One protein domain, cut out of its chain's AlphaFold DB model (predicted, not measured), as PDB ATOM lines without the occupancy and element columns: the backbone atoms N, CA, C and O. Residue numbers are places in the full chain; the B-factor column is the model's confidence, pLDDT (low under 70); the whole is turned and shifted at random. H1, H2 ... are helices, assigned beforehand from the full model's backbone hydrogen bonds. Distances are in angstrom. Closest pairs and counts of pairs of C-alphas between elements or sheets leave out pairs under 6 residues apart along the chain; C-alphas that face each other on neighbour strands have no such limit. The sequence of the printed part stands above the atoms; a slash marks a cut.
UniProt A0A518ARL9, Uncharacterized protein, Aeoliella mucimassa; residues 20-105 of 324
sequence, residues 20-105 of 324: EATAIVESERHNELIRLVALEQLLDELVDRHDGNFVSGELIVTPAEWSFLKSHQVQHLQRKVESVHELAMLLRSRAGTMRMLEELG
ATOM      1  N   GLU A  20     138.655  14.506  79.875       56.03
ATOM      2  CA  GLU A  20     139.521  15.688  80.022       56.03
ATOM      3  C   GLU A  20     139.033  16.647  81.118       56.03
ATOM      4  O   GLU A  20     139.838  17.159  81.890       56.03
ATOM      5  N   ALA A  21     137.718  16.867  81.238       60.31
ATOM      6  CA  ALA A  21     137.156  17.726  82.285       60.31
ATOM      7  C   ALA A  21     137.374  17.133  83.687       60.31
ATOM      8  O   ALA A  21     137.676  17.862  84.629       60.31
ATOM      9  N   THR A  22     137.281  15.808  83.812       61.72
ATOM     10  CA  THR A  22     137.520  15.100  85.076       61.72
ATOM     11  C   THR A  22     139.006  15.113  85.433       61.72
ATOM     12  O   THR A  22     139.342  15.421  86.571       61.72
ATOM     13  N   ALA A  23     139.902  14.931  84.455       63.78
ATOM     14  CA  ALA A  23     141.348  15.056  84.661       63.78
ATOM     15  C   ALA A  23     141.786  16.481  85.057       63.78
ATOM     16  O   ALA A  23     142.679  16.638  85.889       63.78
ATOM     17  N   ILE A  24     141.150  17.528  84.510       67.75
ATOM     18  CA  ILE A  24     141.406  18.922  84.912       67.75
ATOM     19  C   ILE A  24     140.970  19.147  86.364       67.75
ATOM     20  O   ILE A  24     141.758  19.658  87.154       67.75
ATOM     21  N   VAL A  25     139.767  18.705  86.745       67.81
ATOM     22  CA  VAL A  25     139.267  18.828  88.128       67.81
ATOM     23  C   VAL A  25     140.141  18.044  89.114       67.81
ATOM     24  O   VAL A  25     140.447  18.532  90.202       67.81
ATOM     25  N   GLU A  26     140.589  16.843  88.743       69.12
ATOM     26  CA  GLU A  26     141.507  16.037  89.553       69.12
ATOM     27  C   GLU A  26     142.894  16.683  89.674       69.12
ATOM     28  O   GLU A  26     143.453  16.727  90.771       69.12
ATOM     29  N   SER A  27     143.425  17.256  88.588       72.75
ATOM     30  CA  SER A  27     144.689  18.000  88.598       72.75
ATOM     31  C   SER A  27     144.600  19.285  89.422       72.75
ATOM     32  O   SER A  27     145.552  19.620  90.127       72.75
ATOM     33  N   GLU A  28     143.491  20.020  89.350       73.06
ATOM     34  CA  GLU A  28     143.255  21.216  90.162       73.06
ATOM     35  C   GLU A  28     143.151  20.853  91.642       73.06
ATOM     36  O   GLU A  28     143.795  21.486  92.477       73.06
ATOM     37  N   ARG A  29     142.433  19.770  91.963       67.12
ATOM     38  CA  ARG A  29     142.354  19.229  93.323       67.12
ATOM     39  C   ARG A  29     143.724  18.792  93.845       67.12
ATOM     40  O   ARG A  29     144.035  19.044  95.006       67.12
ATOM     41  N   HIS A  30     144.545  18.156  93.012       69.06
ATOM     42  CA  HIS A  30     145.899  17.746  93.383       69.06
ATOM     43  C   HIS A  30     146.826  18.947  93.625       69.06
ATOM     44  O   HIS A  30     147.501  19.004  94.649       69.06
ATOM     45  N   ASN A  31     146.809  19.941  92.733       73.00
ATOM     46  CA  ASN A  31     147.578  21.176  92.902       73.00
ATOM     47  C   ASN A  31     147.150  21.952  94.154       73.00
ATOM     48  O   ASN A  31     147.994  22.531  94.837       73.00
ATOM     49  N   GLU A  32     145.858  21.945  94.477       70.50
ATOM     50  CA  GLU A  32     145.348  22.550  95.704       70.50
ATOM     51  C   GLU A  32     145.833  21.803  96.954       70.50
ATOM     52  O   GLU A  32     146.265  22.437  97.912       70.50
ATOM     53  N   LEU A  33     145.866  20.466  96.933       65.00
ATOM     54  CA  LEU A  33     146.446  19.673  98.023       65.00
ATOM     55  C   LEU A  33     147.931  19.988  98.240       65.00
ATOM     56  O   LEU A  33     148.337  20.197  99.379       65.00
ATOM     57  N   ILE A  34     148.726  20.081  97.170       69.38
ATOM     58  CA  ILE A  34     150.150  20.451  97.263       69.38
ATOM     59  C   ILE A  34     150.309  21.829  97.919       69.38
ATOM     60  O   ILE A  34     151.138  22.003  98.811       69.38
ATOM     61  N   ARG A  35     149.497  22.811  97.508       73.31
ATOM     62  CA  ARG A  35     149.529  24.165  98.084       73.31
ATOM     63  C   ARG A  35     149.154  24.179  99.559       73.31
ATOM     64  O   ARG A  35     149.779  24.897 100.332       73.31
ATOM     65  N   LEU A  36     148.156  23.391  99.949       68.06
ATOM     66  CA  LEU A  36     147.733  23.263 101.341       68.06
ATOM     67  C   LEU A  36     148.821  22.632 102.208       68.06
ATOM     68  O   LEU A  36     149.085  23.138 103.293       68.06
ATOM     69  N   VAL A  37     149.493  21.589 101.719       69.25
ATOM     70  CA  VAL A  37     150.641  20.989 102.418       69.25
ATOM     71  C   VAL A  37     151.756  22.020 102.605       69.25
ATOM     72  O   VAL A  37     152.250  22.181 103.716       69.25
ATOM     73  N   ALA A  38     152.093  22.785 101.562       74.62
ATOM     74  CA  ALA A  38     153.103  23.840 101.650       74.62
ATOM     75  C   ALA A  38     152.707  24.979 102.614       74.62
ATOM     76  O   ALA A  38     153.560  25.552 103.288       74.62
ATOM     77  N   LEU A  39     151.415  25.311 102.705       78.75
ATOM     78  CA  LEU A  39     150.891  26.282 103.672       78.75
ATOM     79  C   LEU A  39     151.028  25.792 105.111       78.75
ATOM     80  O   LEU A  39     151.444  26.561 105.973       78.75
ATOM     81  N   GLU A  40     150.676  24.537 105.367       74.38
ATOM     82  CA  GLU A  40     150.807  23.932 106.689       74.38
ATOM     83  C   GLU A  40     152.280  23.857 107.115       74.38
ATOM     84  O   GLU A  40     152.597  24.312 108.210       74.38
ATOM     85  N   GLN A  41     153.177  23.434 106.216       77.44
ATOM     86  CA  GLN A  41     154.628  23.420 106.451       77.44
ATOM     87  C   GLN A  41     155.179  24.810 106.777       77.44
ATOM     88  O   GLN A  41     155.894  24.969 107.760       77.44
ATOM     89  N   LEU A  42     154.797  25.841 106.015       85.06
ATOM     90  CA  LEU A  42     155.223  27.210 106.307       85.06
ATOM     91  C   LEU A  42     154.748  27.673 107.694       85.06
ATOM     92  O   LEU A  42     155.463  28.387 108.393       85.06
ATOM     93  N   LEU A  43     153.527  27.315 108.097       82.62
ATOM     94  CA  LEU A  43     153.017  27.666 109.423       82.62
ATOM     95  C   LEU A  43     153.773  26.935 110.541       82.62
ATOM     96  O   LEU A  43     153.983  27.547 111.585       82.62
ATOM     97  N   ASP A  44     154.183  25.684 110.327       77.75
ATOM     98  CA  ASP A  44     155.026  24.928 111.264       77.75
ATOM     99  C   ASP A  44     156.427  25.542 111.371       77.75
ATOM    100  O   ASP A  44     156.849  25.913 112.463       77.75
ATOM    101  N   GLU A  45     157.083  25.821 110.242       82.88
ATOM    102  CA  GLU A  45     158.382  26.506 110.221       82.88
ATOM    103  C   GLU A  45     158.331  27.873 110.920       82.88
ATOM    104  O   GLU A  45     159.282  28.284 111.587       82.88
ATOM    105  N   LEU A  46     157.222  28.606 110.778       85.38
ATOM    106  CA  LEU A  46     157.014  29.872 111.477       85.38
ATOM    107  C   LEU A  46     156.771  29.685 112.978       85.38
ATOM    108  O   LEU A  46     157.140  30.576 113.744       85.38
ATOM    109  N   VAL A  47     156.163  28.579 113.414       83.19
ATOM    110  CA  VAL A  47     156.053  28.240 114.841       83.19
ATOM    111  C   VAL A  47     157.440  27.962 115.418       83.19
ATOM    112  O   VAL A  47     157.798  28.587 116.419       83.19
ATOM    113  N   ASP A  48     158.230  27.127 114.744       80.88
ATOM    114  CA  ASP A  48     159.565  26.713 115.189       80.88
ATOM    115  C   ASP A  48     160.544  27.889 115.215       80.88
ATOM    116  O   ASP A  48     161.228  28.125 116.210       80.88
ATOM    117  N   ARG A  49     160.549  28.712 114.155       84.62
ATOM    118  CA  ARG A  49     161.411  29.902 114.036       84.62
ATOM    119  C   ARG A  49     161.231  30.890 115.190       84.62
ATOM    120  O   ARG A  49     162.158  31.640 115.491       84.62
ATOM    121  N   HIS A  50     160.049  30.927 115.801       82.94
ATOM    122  CA  HIS A  50     159.719  31.883 116.857       82.94
ATOM    123  C   HIS A  50     159.660  31.254 118.254       82.94
ATOM    124  O   HIS A  50     159.347  31.977 119.197       82.94
ATOM    125  N   ASP A  51     159.949  29.955 118.406       73.44
ATOM    126  CA  ASP A  51     160.013  29.240 119.696       73.44
ATOM    127  C   ASP A  51     158.824  29.559 120.632       73.44
ATOM    128  O   ASP A  51     158.959  29.883 121.811       73.44
ATOM    129  N   GLY A  52     157.612  29.607 120.071       67.25
ATOM    130  CA  GLY A  52     156.400  29.929 120.835       67.25
ATOM    131  C   GLY A  52     156.185  31.416 121.192       67.25
ATOM    132  O   GLY A  52     155.126  31.764 121.728       67.25
ATOM    133  N   ASN A  53     157.123  32.314 120.873       73.38
ATOM    134  CA  ASN A  53     157.054  33.750 121.159       73.38
ATOM    135  C   ASN A  53     156.437  34.546 119.998       73.38
ATOM    136  O   ASN A  53     157.111  35.102 119.136       73.38
ATOM    137  N   PHE A  54     155.106  34.649 120.000       76.69
ATOM    138  CA  PHE A  54     154.344  35.318 118.935       76.69
ATOM    139  C   PHE A  54     153.911  36.738 119.326       76.69
ATOM    140  O   PHE A  54     152.732  36.984 119.617       76.69
ATOM    141  N   VAL A  55     154.859  37.677 119.366       72.31
ATOM    142  CA  VAL A  55     154.591  39.116 119.539       72.31
ATOM    143  C   VAL A  55     154.481  39.763 118.158       72.31
ATOM    144  O   VAL A  55     155.381  39.641 117.334       72.31
ATOM    145  N   SER A  56     153.378  40.466 117.870       61.53
ATOM    146  CA  SER A  56     153.079  40.968 116.513       61.53
ATOM    147  C   SER A  56     154.124  41.936 115.931       61.53
ATOM    148  O   SER A  56     154.140  42.123 114.720       61.53
ATOM    149  N   GLY A  57     154.978  42.544 116.763       63.28
ATOM    150  CA  GLY A  57     156.088  43.402 116.329       63.28
ATOM    151  C   GLY A  57     157.413  42.671 116.079       63.28
ATOM    152  O   GLY A  57     158.345  43.285 115.574       63.28
ATOM    153  N   GLU A  58     157.494  41.385 116.419       69.56
ATOM    154  CA  GLU A  58     158.729  40.582 116.405       69.56
ATOM    155  C   GLU A  58     158.622  39.364 115.474       69.56
ATOM    156  O   GLU A  58     159.570  38.592 115.352       69.56
ATOM    157  N   LEU A  59     157.485  39.194 114.786       80.12
ATOM    158  CA  LEU A  59     157.301  38.132 113.799       80.12
ATOM    159  C   LEU A  59     158.144  38.391 112.544       80.12
ATOM    160  O   LEU A  59     157.850  39.283 111.744       80.12
ATOM    161  N   ILE A  60     159.159  37.560 112.346       82.69
ATOM    162  CA  ILE A  60     160.035  37.541 111.179       82.69
ATOM    163  C   ILE A  60     159.372  36.700 110.081       82.69
ATOM    164  O   ILE A  60     159.489  35.471 110.042       82.69
ATOM    165  N   VAL A  61     158.683  37.389 109.169       84.88
ATOM    166  CA  VAL A  61     158.040  36.806 107.982       84.88
ATOM    167  C   VAL A  61     158.571  37.503 106.737       84.88
ATOM    168  O   VAL A  61     158.524  38.730 106.630       84.88
ATOM    169  N   THR A  62     159.083  36.735 105.779       87.88
ATOM    170  CA  THR A  62     159.595  37.295 104.526       87.88
ATOM    171  C   THR A  62     158.446  37.782 103.631       87.88
ATOM    172  O   THR A  62     157.323  37.278 103.717       87.88
ATOM    173  N   PRO A  63     158.687  38.729 102.704       88.56
ATOM    174  CA  PRO A  63     157.656  39.172 101.765       88.56
ATOM    175  C   PRO A  63     157.059  38.040 100.912       88.56
ATOM    176  O   PRO A  63     155.875  38.086 100.579       88.56
ATOM    177  N   ALA A  64     157.857  37.021 100.578       85.50
ATOM    178  CA  ALA A  64     157.410  35.856  99.818       85.50
ATOM    179  C   ALA A  64     156.468  34.968 100.645       85.50
ATOM    180  O   ALA A  64     155.373  34.649 100.184       85.50
ATOM    181  N   GLU A  65     156.846  34.655 101.889       86.19
ATOM    182  CA  GLU A  65     156.003  33.928 102.848       86.19
ATOM    183  C   GLU A  65     154.692  34.683 103.101       86.19
ATOM    184  O   GLU A  65     153.610  34.106 103.053       86.19
ATOM    185  N   TRP A  66     154.764  36.006 103.281       87.50
ATOM    186  CA  TRP A  66     153.588  36.849 103.488       87.50
ATOM    187  C   TRP A  66     152.650  36.866 102.276       87.50
ATOM    188  O   TRP A  66     151.430  36.762 102.417       87.50
ATOM    189  N   SER A  67     153.211  36.960 101.068       84.38
ATOM    190  CA  SER A  67     152.440  36.879  99.827       84.38
ATOM    191  C   SER A  67     151.786  35.507  99.649       84.38
ATOM    192  O   SER A  67     150.672  35.427  99.131       84.38
ATOM    193  N   PHE A  68     152.462  34.438 100.070       84.25
ATOM    194  CA  PHE A  68     151.946  33.073 100.027       84.25
ATOM    195  C   PHE A  68     150.815  32.853 101.047       84.25
ATOM    196  O   PHE A  68     149.757  32.339 100.687       84.25
ATOM    197  N   LEU A  69     150.965  33.341 102.283       82.25
ATOM    198  CA  LEU A  69     149.934  33.285 103.330       82.25
ATOM    199  C   LEU A  69     148.661  34.059 102.951       82.25
ATOM    200  O   LEU A  69     147.552  33.619 103.246       82.25
ATOM    201  N   LYS A  70     148.800  35.206 102.274       81.56
ATOM    202  CA  LYS A  70     147.658  36.019 101.817       81.56
ATOM    203  C   LYS A  70     146.907  35.421 100.633       81.56
ATOM    204  O   LYS A  70     145.723  35.712 100.441       81.56
ATOM    205  N   SER A  71     147.579  34.641  99.791       76.75
ATOM    206  CA  SER A  71     146.954  34.063  98.602       76.75
ATOM    207  C   SER A  71     146.156  32.795  98.908       76.75
ATOM    208  O   SER A  71     145.192  32.530  98.187       76.75
ATOM    209  N   HIS A  72     146.453  32.100 100.010       73.44
ATOM    210  CA  HIS A  72     145.826  30.827 100.375       73.44
ATOM    211  C   HIS A  72     144.879  30.948 101.579       73.44
ATOM    212  O   HIS A  72     145.072  31.753 102.489       73.44
ATOM    213  N   GLN A  73     143.812  30.147 101.575       66.31
ATOM    214  CA  GLN A  73     142.880  30.052 102.697       66.31
ATOM    215  C   GLN A  73     143.401  28.997 103.675       66.31
ATOM    216  O   GLN A  73     143.565  27.836 103.309       66.31
ATOM    217  N   VAL A  74     143.632  29.380 104.931       60.59
ATOM    218  CA  VAL A  74     143.980  28.411 105.975       60.59
ATOM    219  C   VAL A  74     142.731  27.576 106.263       60.59
ATOM    220  O   VAL A  74     141.723  28.117 106.730       60.59
ATOM    221  N   GLN A  75     142.773  26.268 105.981       55.28
ATOM    222  CA  GLN A  75     141.608  25.371 106.078       55.28
ATOM    223  C   GLN A  75     140.920  25.428 107.446       55.28
ATOM    224  O   GLN A  75     139.692  25.411 107.531       55.28
ATOM    225  N   HIS A  76     141.705  25.552 108.516       51.12
ATOM    226  CA  HIS A  76     141.197  25.624 109.886       51.12
ATOM    227  C   HIS A  76     140.455  26.926 110.207       51.12
ATOM    228  O   HIS A  76     139.588  26.933 111.080       51.12
ATOM    229  N   LEU A  77     140.769  28.017 109.505       49.16
ATOM    230  CA  LEU A  77     140.173  29.328 109.737       49.16
ATOM    231  C   LEU A  77     139.034  29.654 108.764       49.16
ATOM    232  O   LEU A  77     138.270  30.573 109.043       49.16
ATOM    233  N   GLN A  78     138.935  28.964 107.620       61.09
ATOM    234  CA  GLN A  78     138.033  29.326 106.512       61.09
ATOM    235  C   GLN A  78     138.131  30.811 106.099       61.09
ATOM    236  O   GLN A  78     137.243  31.348 105.439       61.09
ATOM    237  N   ARG A  79     139.240  31.482 106.417       63.69
ATOM    238  CA  ARG A  79     139.529  32.866 106.033       63.69
ATOM    239  C   ARG A  79     141.008  33.025 105.715       63.69
ATOM    240  O   ARG A  79     141.835  32.221 106.149       63.69
ATOM    241  N   LYS A  80     141.319  34.059 104.937       69.88
ATOM    242  CA  LYS A  80     142.693  34.471 104.640       69.88
ATOM    243  C   LYS A  80     143.278  35.201 105.846       69.88
ATOM    244  O   LYS A  80     142.539  35.813 106.612       69.88
ATOM    245  N   VAL A  81     144.594  35.116 106.009       77.38
ATOM    246  CA  VAL A  81     145.322  35.912 107.001       77.38
ATOM    247  C   VAL A  81     145.551  37.296 106.402       77.38
ATOM    248  O   VAL A  81     146.290  37.439 105.429       77.38
ATOM    249  N   GLU A  82     144.899  38.321 106.939       82.00
ATOM    250  CA  GLU A  82     144.933  39.675 106.378       82.00
ATOM    251  C   GLU A  82     145.966  40.567 107.082       82.00
ATOM    252  O   GLU A  82     146.513  41.492 106.463       82.00
ATOM    253  N   SER A  83     146.302  40.247 108.339       84.56
ATOM    254  CA  SER A  83     147.221  41.023 109.182       84.56
ATOM    255  C   SER A  83     148.241  40.177 109.957       84.56
ATOM    256  O   SER A  83     148.010  39.011 110.270       84.56
ATOM    257  N   VAL A  84     149.394  40.773 110.291       83.38
ATOM    258  CA  VAL A  84     150.457  40.116 111.086       83.38
ATOM    259  C   VAL A  84     149.948  39.737 112.482       83.38
ATOM    260  O   VAL A  84     150.367  38.739 113.057       83.38
ATOM    261  N   HIS A  85     148.987  40.496 113.014       82.81
ATOM    262  CA  HIS A  85     148.309  40.162 114.261       82.81
ATOM    263  C   HIS A  85     147.498  38.862 114.150       82.81
ATOM    264  O   HIS A  85     147.592  38.001 115.022       82.81
ATOM    265  N   GLU A  86     146.748  38.681 113.061       81.19
ATOM    266  CA  GLU A  86     146.026  37.429 112.805       81.19
ATOM    267  C   GLU A  86     146.976  36.249 112.616       81.19
ATOM    268  O   GLU A  86     146.691  35.163 113.123       81.19
ATOM    269  N   LEU A  87     148.120  36.464 111.959       83.19
ATOM    270  CA  LEU A  87     149.167  35.450 111.867       83.19
ATOM    271  C   LEU A  87     149.707  35.083 113.257       83.19
ATOM    272  O   LEU A  87     149.783  33.906 113.582       83.19
ATOM    273  N   ALA A  88     150.011  36.068 114.108       81.50
ATOM    274  CA  ALA A  88     150.476  35.826 115.477       81.50
ATOM    275  C   ALA A  88     149.472  35.006 116.296       81.50
ATOM    276  O   ALA A  88     149.851  34.078 117.010       81.50
ATOM    277  N   MET A  89     148.181  35.328 116.177       80.81
ATOM    278  CA  MET A  89     147.102  34.592 116.837       80.81
ATOM    279  C   MET A  89     146.979  33.160 116.304       80.81
ATOM    280  O   MET A  89     146.780  32.233 117.091       80.81
ATOM    281  N   LEU A  90     147.132  32.968 114.990       79.81
ATOM    282  CA  LEU A  90     147.131  31.653 114.353       79.81
ATOM    283  C   LEU A  90     148.310  30.797 114.833       79.81
ATOM    284  O   LEU A  90     148.083  29.683 115.299       79.81
ATOM    285  N   LEU A  91     149.536  31.325 114.785       82.38
ATOM    286  CA  LEU A  91     150.744  30.618 115.221       82.38
ATOM    287  C   LEU A  91     150.686  30.281 116.718       82.38
ATOM    288  O   LEU A  91     150.947  29.145 117.104       82.38
ATOM    289  N   ARG A  92     150.214  31.210 117.562       80.00
ATOM    290  CA  ARG A  92     149.997  30.960 118.999       80.00
ATOM    291  C   ARG A  92     148.963  29.870 119.251       80.00
ATOM    292  O   ARG A  92     149.136  29.039 120.142       80.00
ATOM    293  N   SER A  93     147.874  29.871 118.484       77.62
ATOM    294  CA  SER A  93     146.858  28.825 118.579       77.62
ATOM    295  C   SER A  93     147.419  27.465 118.161       77.62
ATOM    296  O   SER A  93     147.168  26.471 118.845       77.62
ATOM    297  N   ARG A  94     148.215  27.429 117.087       78.06
ATOM    298  CA  ARG A  94     148.870  26.226 116.563       78.06
ATOM    299  C   ARG A  94     149.879  25.658 117.562       78.06
ATOM    300  O   ARG A  94     149.692  24.529 117.996       78.06
ATOM    301  N   ALA A  95     150.832  26.459 118.038       77.62
ATOM    302  CA  ALA A  95     151.808  26.052 119.055       77.62
ATOM    303  C   ALA A  95     151.135  25.541 120.342       77.62
ATOM    304  O   ALA A  95     151.506  24.501 120.882       77.62
ATOM    305  N   GLY A  96     150.077  26.221 120.802       78.44
ATOM    306  CA  GLY A  96     149.287  25.751 121.941       78.44
ATOM    307  C   GLY A  96     148.594  24.410 121.682       78.44
ATOM    308  O   GLY A  96     148.506  23.591 122.589       78.44
ATOM    309  N   THR A  97     148.118  24.169 120.455       78.94
ATOM    310  CA  THR A  97     147.520  22.885 120.040       78.94
ATOM    311  C   THR A  97     148.542  21.759 120.088       78.94
ATOM    312  O   THR A  97     148.260  20.728 120.685       78.94
ATOM    313  N   MET A  98     149.723  21.978 119.511       76.44
ATOM    314  CA  MET A  98     150.807  20.991 119.444       76.44
ATOM    315  C   MET A  98     151.254  20.570 120.844       76.44
ATOM    316  O   MET A  98     151.200  19.391 121.176       76.44
ATOM    317  N   ARG A  99     151.526  21.545 121.719       78.12
ATOM    318  CA  ARG A  99     151.883  21.278 123.116       78.12
ATOM    319  C   ARG A  99     150.806  20.491 123.869       78.12
ATOM    320  O   ARG A  99     151.116  19.557 124.599       78.12
ATOM    321  N   MET A 100     149.526  20.831 123.698       81.38
ATOM    322  CA  MET A 100     148.450  20.063 124.343       81.38
ATOM    323  C   MET A 100     148.323  18.649 123.761       81.38
ATOM    324  O   MET A 100     147.961  17.733 124.493       81.38
ATOM    325  N   LEU A 101     148.594  18.450 122.465       78.81
ATOM    326  CA  LEU A 101     148.608  17.123 121.839       78.81
ATOM    327  C   LEU A 101     149.770  16.265 122.350       78.81
ATOM    328  O   LEU A 101     149.573  15.066 122.547       78.81
ATOM    329  N   GLU A 102     150.935  16.861 122.601       75.31
ATOM    330  CA  GLU A 102     152.070  16.208 123.262       75.31
ATOM    331  C   GLU A 102     151.723  15.811 124.702       75.31
ATOM    332  O   GLU A 102     151.928  14.661 125.088       75.31
ATOM    333  N   GLU A 103     151.124  16.725 125.473       74.25
ATOM    334  CA  GLU A 103     150.727  16.487 126.869       74.25
ATOM    335  C   GLU A 103     149.617  15.419 126.999       74.25
ATOM    336  O   GLU A 103     149.626  14.629 127.943       74.25
ATOM    337  N   LEU A 104     148.665  15.363 126.057       75.50
ATOM    338  CA  LEU A 104     147.537  14.415 126.077       75.50
ATOM    339  C   LEU A 104     147.777  13.119 125.297       75.50
ATOM    340  O   LEU A 104     146.988  12.182 125.406       75.50
ATOM    341  N   GLY A 105     148.792  13.070 124.436       64.62
ATOM    342  CA  GLY A 105     148.956  11.981 123.474       64.62
ATOM    343  C   GLY A 105     147.838  11.908 122.421       64.62
ATOM    344  O   GLY A 105     147.695  10.882 121.753       64.62
TER     345      GLY A 105
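This is residues 20 to 105 of the 324 residues of an uncharacterized protein of Aeoliella mucimassa (UniProt A0A518ARL9). Two long helices, H1 and H3, meet about perpendicular, the last part of H1 set on the middle part of H3, roughly as a T. The short helix H2 lies in the angle between H1 and the first part of H3, and two long links without named elements run to and from it; residues 20 to 31 of H1 stick out from this body as one arm and residues 97 to 105, mostly of H3, as another. The printed part has 86 residues with three named helices, in the order H1, H2, H3, and no named strand; its class is all helix. The whole is loose, with a radius of gyration of the C-alphas of 14.9 A and spans of 48 by 35 by 20 A.

H1 covers residues 20 to 49, beginning at C-alpha 20 at (139.521, 15.688, 80.022) and ending at C-alpha 49 at (161.411, 29.902, 114.036), 42.9 A from first to last C-alpha. H2 is residues 63 to 71, 12.3 A long between its first and last C-alphas. H3 is residues 84 to 104, 29.9 A from C-alpha 84 to C-alpha 104, which stands at (147.537, 14.415, 126.077).

H1 touches both other helices. H1 and H2 only just touch, with 3 pairs of C-alphas within 8 A, and H1 does so with residues 39 to 42 alone. The closest C-alphas of the two are those of Leu 39 and Leu 69, 7.1 A apart. Their lines stand at a steep tilt of 49 degrees, and they run opposite ways. Farther along, residues 43 to 47 of H1 touch residues 91 to 95 of H3. The closest C-alphas there are those of Val 47 and Leu 91, 5.8 A apart, and the lines of H1 and H3 are about perpendicular, at 83 degrees. H2 and H3 are apart. In H1, H2 and H3 every O i to N i+4 pair is within hydrogen-bond range.

The C-alphas of Glu 20 and Gly 57 are the two farthest apart, 48.6 A. Without the stretches that stand free, residues 20 to 31 and 97 to 105, the body of 65 residues spans 30 by 21 by 19 A, with a radius of gyration of 10.8 A. The printed part has no cut. Both links are long: residues 50 to 62 between H1 and H2, and residues 72 to 83 between H2 and H3. The mean pLDDT of the printed part is 74.9, and 26 residues are under 70, among them residues 20 to 26, 56 to 58 and 73 to 80.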